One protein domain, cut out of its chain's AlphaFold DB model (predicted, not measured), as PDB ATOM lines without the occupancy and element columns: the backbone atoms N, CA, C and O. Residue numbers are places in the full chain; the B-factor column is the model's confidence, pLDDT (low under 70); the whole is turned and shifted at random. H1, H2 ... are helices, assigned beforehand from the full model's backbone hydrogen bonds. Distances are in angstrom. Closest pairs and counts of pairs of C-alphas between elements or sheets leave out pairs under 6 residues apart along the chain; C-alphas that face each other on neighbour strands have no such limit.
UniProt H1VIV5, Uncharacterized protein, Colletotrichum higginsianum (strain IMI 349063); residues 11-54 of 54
ATOM      1  N   LEU A  11     -22.994   0.866  24.223       96.25
ATOM      2  CA  LEU A  11     -23.333  -0.533  24.454       96.25
ATOM      3  C   LEU A  11     -23.416  -1.299  23.131       96.25
ATOM      4  O   LEU A  11     -22.816  -2.365  23.004       96.25
ATOM      5  N   MET A  12     -24.103  -0.746  22.130       95.44
ATOM      6  CA  MET A  12     -24.274  -1.417  20.844       95.44
ATOM      7  C   MET A  12     -22.945  -1.584  20.099       95.44
ATOM      8  O   MET A  12     -22.657  -2.668  19.595       95.44
ATOM      9  N   THR A  13     -22.081  -0.565  20.105       95.44
ATOM     10  CA  THR A  13     -20.727  -0.656  19.534       95.44
ATOM     11  C   THR A  13     -19.904  -1.762  20.204       95.44
ATOM     12  O   THR A  13     -19.213  -2.519  19.520       95.44
ATOM     13  N   LEU A  14     -19.981  -1.898  21.533       96.88
ATOM     14  CA  LEU A  14     -19.271  -2.955  22.262       96.88
ATOM     15  C   LEU A  14     -19.805  -4.350  21.915       96.88
ATOM     16  O   LEU A  14     -19.016  -5.257  21.645       96.88
ATOM     17  N   LEU A  15     -21.128  -4.522  21.866       96.12
ATOM     18  CA  LEU A  15     -21.751  -5.800  21.512       96.12
ATOM     19  C   LEU A  15     -21.398  -6.232  20.084       96.12
ATOM     20  O   LEU A  15     -21.053  -7.394  19.862       96.12
ATOM     21  N   LEU A  16     -21.401  -5.298  19.131       95.44
ATOM     22  CA  LEU A  16     -21.012  -5.560  17.745       95.44
ATOM     23  C   LEU A  16     -19.521  -5.919  17.612       95.44
ATOM     24  O   LEU A  16     -19.173  -6.804  16.829       95.44
ATOM     25  N   ARG A  17     -18.628  -5.313  18.413       95.75
ATOM     26  CA  ARG A  17     -17.211  -5.731  18.488       95.75
ATOM     27  C   ARG A  17     -17.069  -7.178  18.943       95.75
ATOM     28  O   ARG A  17     -16.338  -7.941  18.312       95.75
ATOM     29  N   VAL A  18     -17.779  -7.553  20.006       95.56
ATOM     30  CA  VAL A  18     -17.773  -8.922  20.540       95.56
ATOM     31  C   VAL A  18     -18.347  -9.910  19.523       95.56
ATOM     32  O   VAL A  18     -17.782 -10.985  19.326       95.56
ATOM     33  N   GLU A  19     -19.435  -9.559  18.838       94.38
ATOM     34  CA  GLU A  19     -20.030 -10.412  17.805       94.38
ATOM     35  C   GLU A  19     -19.086 -10.597  16.608       94.38
ATOM     36  O   GLU A  19     -18.866 -11.726  16.170       94.38
ATOM     37  N   ASN A  20     -18.439  -9.526  16.141       94.38
ATOM     38  CA  ASN A  20     -17.411  -9.613  15.104       94.38
ATOM     39  C   ASN A  20     -16.227 -10.486  15.531       94.38
ATOM     40  O   ASN A  20     -15.657 -11.199  14.707       94.38
ATOM     41  N   GLN A  21     -15.829 -10.441  16.805       94.31
ATOM     42  CA  GLN A  21     -14.782 -11.317  17.322       94.31
ATOM     43  C   GLN A  21     -15.224 -12.786  17.307       94.31
ATOM     44  O   GLN A  21     -14.460 -13.633  16.857       94.31
ATOM     45  N   LYS A  22     -16.462 -13.093  17.717       92.50
ATOM     46  CA  LYS A  22     -17.015 -14.456  17.642       92.50
ATOM     47  C   LYS A  22     -17.069 -14.973  16.204       92.50
ATOM     48  O   LYS A  22     -16.709 -16.121  15.972       92.50
ATOM     49  N   ARG A  23     -17.478 -14.128  15.253       92.06
ATOM     50  CA  ARG A  23     -17.502 -14.451  13.817       92.06
ATOM     51  C   ARG A  23     -16.096 -14.714  13.279       92.06
ATOM     52  O   ARG A  23     -15.874 -15.745  12.667       92.06
ATOM     53  N   ARG A  24     -15.116 -13.871  13.620       91.25
ATOM     54  CA  ARG A  24     -13.699 -14.086  13.262       91.25
ATOM     55  C   ARG A  24     -13.085 -15.351  13.860       91.25
ATOM     56  O   ARG A  24     -12.183 -15.920  13.264       91.25
ATOM     57  N   GLN A  25     -13.540 -15.765  15.039       93.38
ATOM     58  CA  GLN A  25     -13.097 -17.001  15.689       93.38
ATOM     59  C   GLN A  25     -13.764 -18.258  15.107       93.38
ATOM     60  O   GLN A  25     -13.490 -19.353  15.584       93.38
ATOM     61  N   GLY A  26     -14.665 -18.113  14.130       89.56
ATOM     62  CA  GLY A  26     -15.424 -19.224  13.559       89.56
ATOM     63  C   GLY A  26     -16.533 -19.755  14.472       89.56
ATOM     64  O   GLY A  26     -17.218 -20.722  14.147       89.56
ATOM     65  N   ASN A  27     -16.806 -19.093  15.606       90.19
ATOM     66  CA  ASN A  27     -17.843 -19.527  16.551       90.19
ATOM     67  C   ASN A  27     -19.255 -19.476  15.945       90.19
ATOM     68  O   ASN A  27     -20.190 -19.981  16.559       90.19
ATOM     69  N   ARG A  28     -19.443 -18.837  14.784       89.00
ATOM     70  CA  ARG A  28     -20.718 -18.768  14.050       89.00
ATOM     71  C   ARG A  28     -20.743 -19.644  12.794       89.00
ATOM     72  O   ARG A  28     -21.804 -19.770  12.192       89.00
ATOM     73  N   ASP A  29     -19.637 -20.288  12.431       87.38
ATOM     74  CA  ASP A  29     -19.528 -21.059  11.183       87.38
ATOM     75  C   ASP A  29     -20.460 -22.274  11.192       87.38
ATOM     76  O   ASP A  29     -21.072 -22.604  10.178       87.38
ATOM     77  N   HIS A  30     -20.694 -22.847  12.378       86.88
ATOM     78  CA  HIS A  30     -21.658 -23.928  12.597       86.88
ATOM     79  C   HIS A  30     -23.099 -23.583  12.170       86.88
ATOM     80  O   HIS A  30     -23.917 -24.480  11.995       86.88
ATOM     81  N   TRP A  31     -23.449 -22.302  12.000       85.25
ATOM     82  CA  TRP A  31     -24.766 -21.900  11.487       85.25
ATOM     83  C   TRP A  31     -24.942 -22.156   9.990       85.25
ATOM     84  O   TRP A  31     -26.071 -22.366   9.534       85.25
ATOM     85  N   ALA A  32     -23.838 -22.120   9.248       85.44
ATOM     86  CA  ALA A  32     -23.788 -22.424   7.824       85.44
ATOM     87  C   ALA A  32     -23.455 -23.900   7.552       85.44
ATOM     88  O   ALA A  32     -23.612 -24.351   6.418       85.44
ATOM     89  N   ASP A  33     -23.024 -24.648   8.570       85.94
ATOM     90  CA  ASP A  33     -22.665 -26.053   8.425       85.94
ATOM     91  C   ASP A  33     -23.874 -26.890   7.970       85.94
ATOM     92  O   ASP A  33     -24.999 -26.703   8.443       85.94
ATOM     93  N   ASN A  34     -23.652 -27.793   7.015       84.06
ATOM     94  CA  ASN A  34     -24.683 -28.597   6.339       84.06
ATOM     95  C   ASN A  34     -25.784 -27.814   5.591       84.06
ATOM     96  O   ASN A  34     -26.785 -28.415   5.196       84.06
ATOM     97  N   ARG A  35     -25.630 -26.503   5.359       86.00
ATOM     98  CA  ARG A  35     -26.570 -25.731   4.530       86.00
ATOM     99  C   ARG A  35     -26.088 -25.611   3.092       86.00
ATOM    100  O   ARG A  35     -24.907 -25.414   2.818       86.00
ATOM    101  N   SER A  36     -27.027 -25.681   2.156       87.81
ATOM    102  CA  SER A  36     -26.767 -25.356   0.756       87.81
ATOM    103  C   SER A  36     -26.510 -23.853   0.574       87.81
ATOM    104  O   SER A  36     -26.955 -23.025   1.368       87.81
ATOM    105  N   VAL A  37     -25.838 -23.470  -0.516       85.50
ATOM    106  CA  VAL A  37     -25.516 -22.061  -0.822       85.50
ATOM    107  C   VAL A  37     -26.768 -21.169  -0.821       85.50
ATOM    108  O   VAL A  37     -26.751 -20.096  -0.226       85.50
ATOM    109  N   LYS A  38     -27.887 -21.647  -1.389       88.62
ATOM    110  CA  LYS A  38     -29.169 -20.917  -1.384       88.62
ATOM    111  C   LYS A  38     -29.724 -20.695   0.022       88.62
ATOM    112  O   LYS A  38     -30.289 -19.644   0.302       88.62
ATOM    113  N   GLU A  39     -29.581 -21.673   0.910       86.62
ATOM    114  CA  GLU A  39     -30.023 -21.531   2.301       86.62
ATOM    115  C   GLU A  39     -29.123 -20.567   3.071       86.62
ATOM    116  O   GLU A  39     -29.616 -19.819   3.911       86.62
ATOM    117  N   ILE A  40     -27.825 -20.542   2.758       88.50
ATOM    118  CA  ILE A  40     -26.877 -19.587   3.337       88.50
ATOM    119  C   ILE A  40     -27.199 -18.154   2.901       88.50
ATOM    120  O   ILE A  40     -27.154 -17.245   3.728       88.50
ATOM    121  N   GLU A  41     -27.561 -17.942   1.638       86.94
ATOM    122  CA  GLU A  41     -28.024 -16.639   1.140       86.94
ATOM    123  C   GLU A  41     -29.343 -16.213   1.802       86.94
ATOM    124  O   GLU A  41     -29.500 -15.056   2.190       86.94
ATOM    125  N   ALA A  42     -30.257 -17.160   2.028       89.75
ATOM    126  CA  ALA A  42     -31.528 -16.908   2.705       89.75
ATOM    127  C   ALA A  42     -31.390 -16.608   4.214       89.75
ATOM    128  O   ALA A  42     -32.348 -16.142   4.831       89.75
ATOM    129  N   MET A  43     -30.224 -16.845   4.832       87.81
ATOM    130  CA  MET A  43     -30.013 -16.579   6.263       87.81
ATOM    131  C   MET A  43     -29.964 -15.087   6.625       87.81
ATOM    132  O   MET A  43     -30.140 -14.756   7.803       87.81
ATOM    133  N   GLY A  44     -29.698 -14.194   5.663       86.56
ATOM    134  CA  GLY A  44     -29.564 -12.755   5.914       86.56
ATOM    135  C   GLY A  44     -28.537 -12.452   7.015       86.56
ATOM    136  O   GLY A  44     -27.397 -12.912   6.954       86.56
ATOM    137  N   ASP A  45     -28.958 -11.750   8.071       83.56
ATOM    138  CA  ASP A  45     -28.106 -11.328   9.200       83.56
ATOM    139  C   ASP A  45     -27.471 -12.482  10.001       83.56
ATOM    140  O   ASP A  45     -26.506 -12.296  10.752       83.56
ATOM    141  N   ARG A  46     -27.993 -13.704   9.856       85.56
ATOM    142  CA  ARG A  46     -27.428 -14.892  10.513       85.56
ATOM    143  C   ARG A  46     -26.266 -15.503   9.740       85.56
ATOM    144  O   ARG A  46     -25.620 -16.411  10.249       85.56
ATOM    145  N   ARG A  47     -25.970 -15.018   8.535       88.00
ATOM    146  CA  ARG A  47     -24.840 -15.499   7.739       88.00
ATOM    147  C   ARG A  47     -23.524 -15.168   8.460       88.00
ATOM    148  O   ARG A  47     -23.303 -13.998   8.752       88.00
ATOM    149  N   PRO A  48     -22.646 -16.140   8.759       86.44
ATOM    150  CA  PRO A  48     -21.410 -15.889   9.510       86.44
ATOM    151  C   PRO A  48     -20.336 -15.139   8.704       86.44
ATOM    152  O   PRO A  48     -19.473 -14.500   9.296       86.44
ATOM    153  N   ASP A  49     -20.441 -15.155   7.374       86.12
ATOM    154  CA  ASP A  49     -19.454 -14.632   6.410       86.12
ATOM    155  C   ASP A  49     -19.375 -13.092   6.320       86.12
ATOM    156  O   ASP A  49     -18.629 -12.535   5.525       86.12
ATOM    157  N   PHE A  50     -20.144 -12.350   7.116       89.12
ATOM    158  CA  PHE A  50     -20.012 -10.893   7.158       89.12
ATOM    159  C   PHE A  50     -19.642 -10.402   8.552       89.12
ATOM    160  O   PHE A  50     -19.979 -11.005   9.577       89.12
ATOM    161  N   LEU A  51     -18.967  -9.255   8.567       91.06
ATOM    162  CA  LEU A  51     -18.621  -8.508   9.766       91.06
ATOM    163  C   LEU A  51     -19.351  -7.169   9.746       91.06
ATOM    164  O   LEU A  51     -19.475  -6.535   8.699       91.06
ATOM    165  N   TYR A  52     -19.811  -6.730  10.911       91.31
ATOM    166  CA  TYR A  52     -20.412  -5.413  11.068       91.31
ATOM    167  C   TYR A  52     -19.344  -4.322  10.964       91.31
ATOM    168  O   TYR A  52     -18.296  -4.411  11.610       91.31
ATOM    169  N   THR A  53     -19.629  -3.276  10.194       91.44
ATOM    170  CA  THR A  53     -18.825  -2.050  10.176       91.44
ATOM    171  C   THR A  53     -19.067  -1.268  11.467       91.44
ATOM    172  O   THR A  53     -20.210  -1.137  11.907       91.44
ATOM    173  N   LEU A  54     -17.989  -0.785  12.087       84.81
ATOM    174  CA  LEU A  54     -17.982  -0.080  13.371       84.81
ATOM    175  C   LEU A  54     -17.363   1.303  13.243       84.81
ATOM    176  O   LEU A  54     -16.399   1.415  12.455       84.81
TER     177      LEU A  54
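AT A GLANCE: This is residues 11 to 54 of the 54 residues of an uncharacterized protein of Colletotrichum higginsianum (strain IMI 349063) (UniProt H1VIV5). The backbone makes a long, open loop: H1 forms one end, residues 25 to 36 lead away from it to the short helix H2 at the other end, and residues 43 to 54 fold back toward H1. H1 is the longer helix, and much of the loop between and after the helices has no named element. The printed part has 44 residues with two named helices, H1 then H2, and no named strand; the class is all helix, though the helices hold 20 of the 44 residues. It is only just compact, close to loose, with a radius of gyration of the C-alphas of 11.2 A, and its elongated outline spans 34 by 17 by 12 A.

IN THESE COORDINATES: Find C-alpha 11 at (-23.333, -0.533, 24.454), where H1, residues 11 to 24, begins; it runs 20.0 A to C-alpha 24 at (-13.699, -14.086, 13.262). Go on to C-alpha 37 at (-25.516, -22.061, -0.822) for H2, residues 37 to 42, which measures 8.7 A from first to last C-alpha.

HOW THE PARTS SIT: Compare the C-alphas of H1 and H2 and you will find the two helices apart, with no C-alpha of the one within 8 A of the other. Look at the backbone O and N atoms inside H1 and H2: every O i to N i+4 pair is within hydrogen-bond range.

THE WHOLE: The two C-alphas farthest apart are those of Leu 11 and Ser 36, at 34.5 A. Residues 25 to 36 make the long link from H1 to H2. After H2, follow residues 43 to 54 to the chain's last residue, Leu 54, whose C-alpha is 12.3 A from that of Leu 11. The printed part has no cut. Its mean pLDDT is 89.9, and no printed residue is under 70.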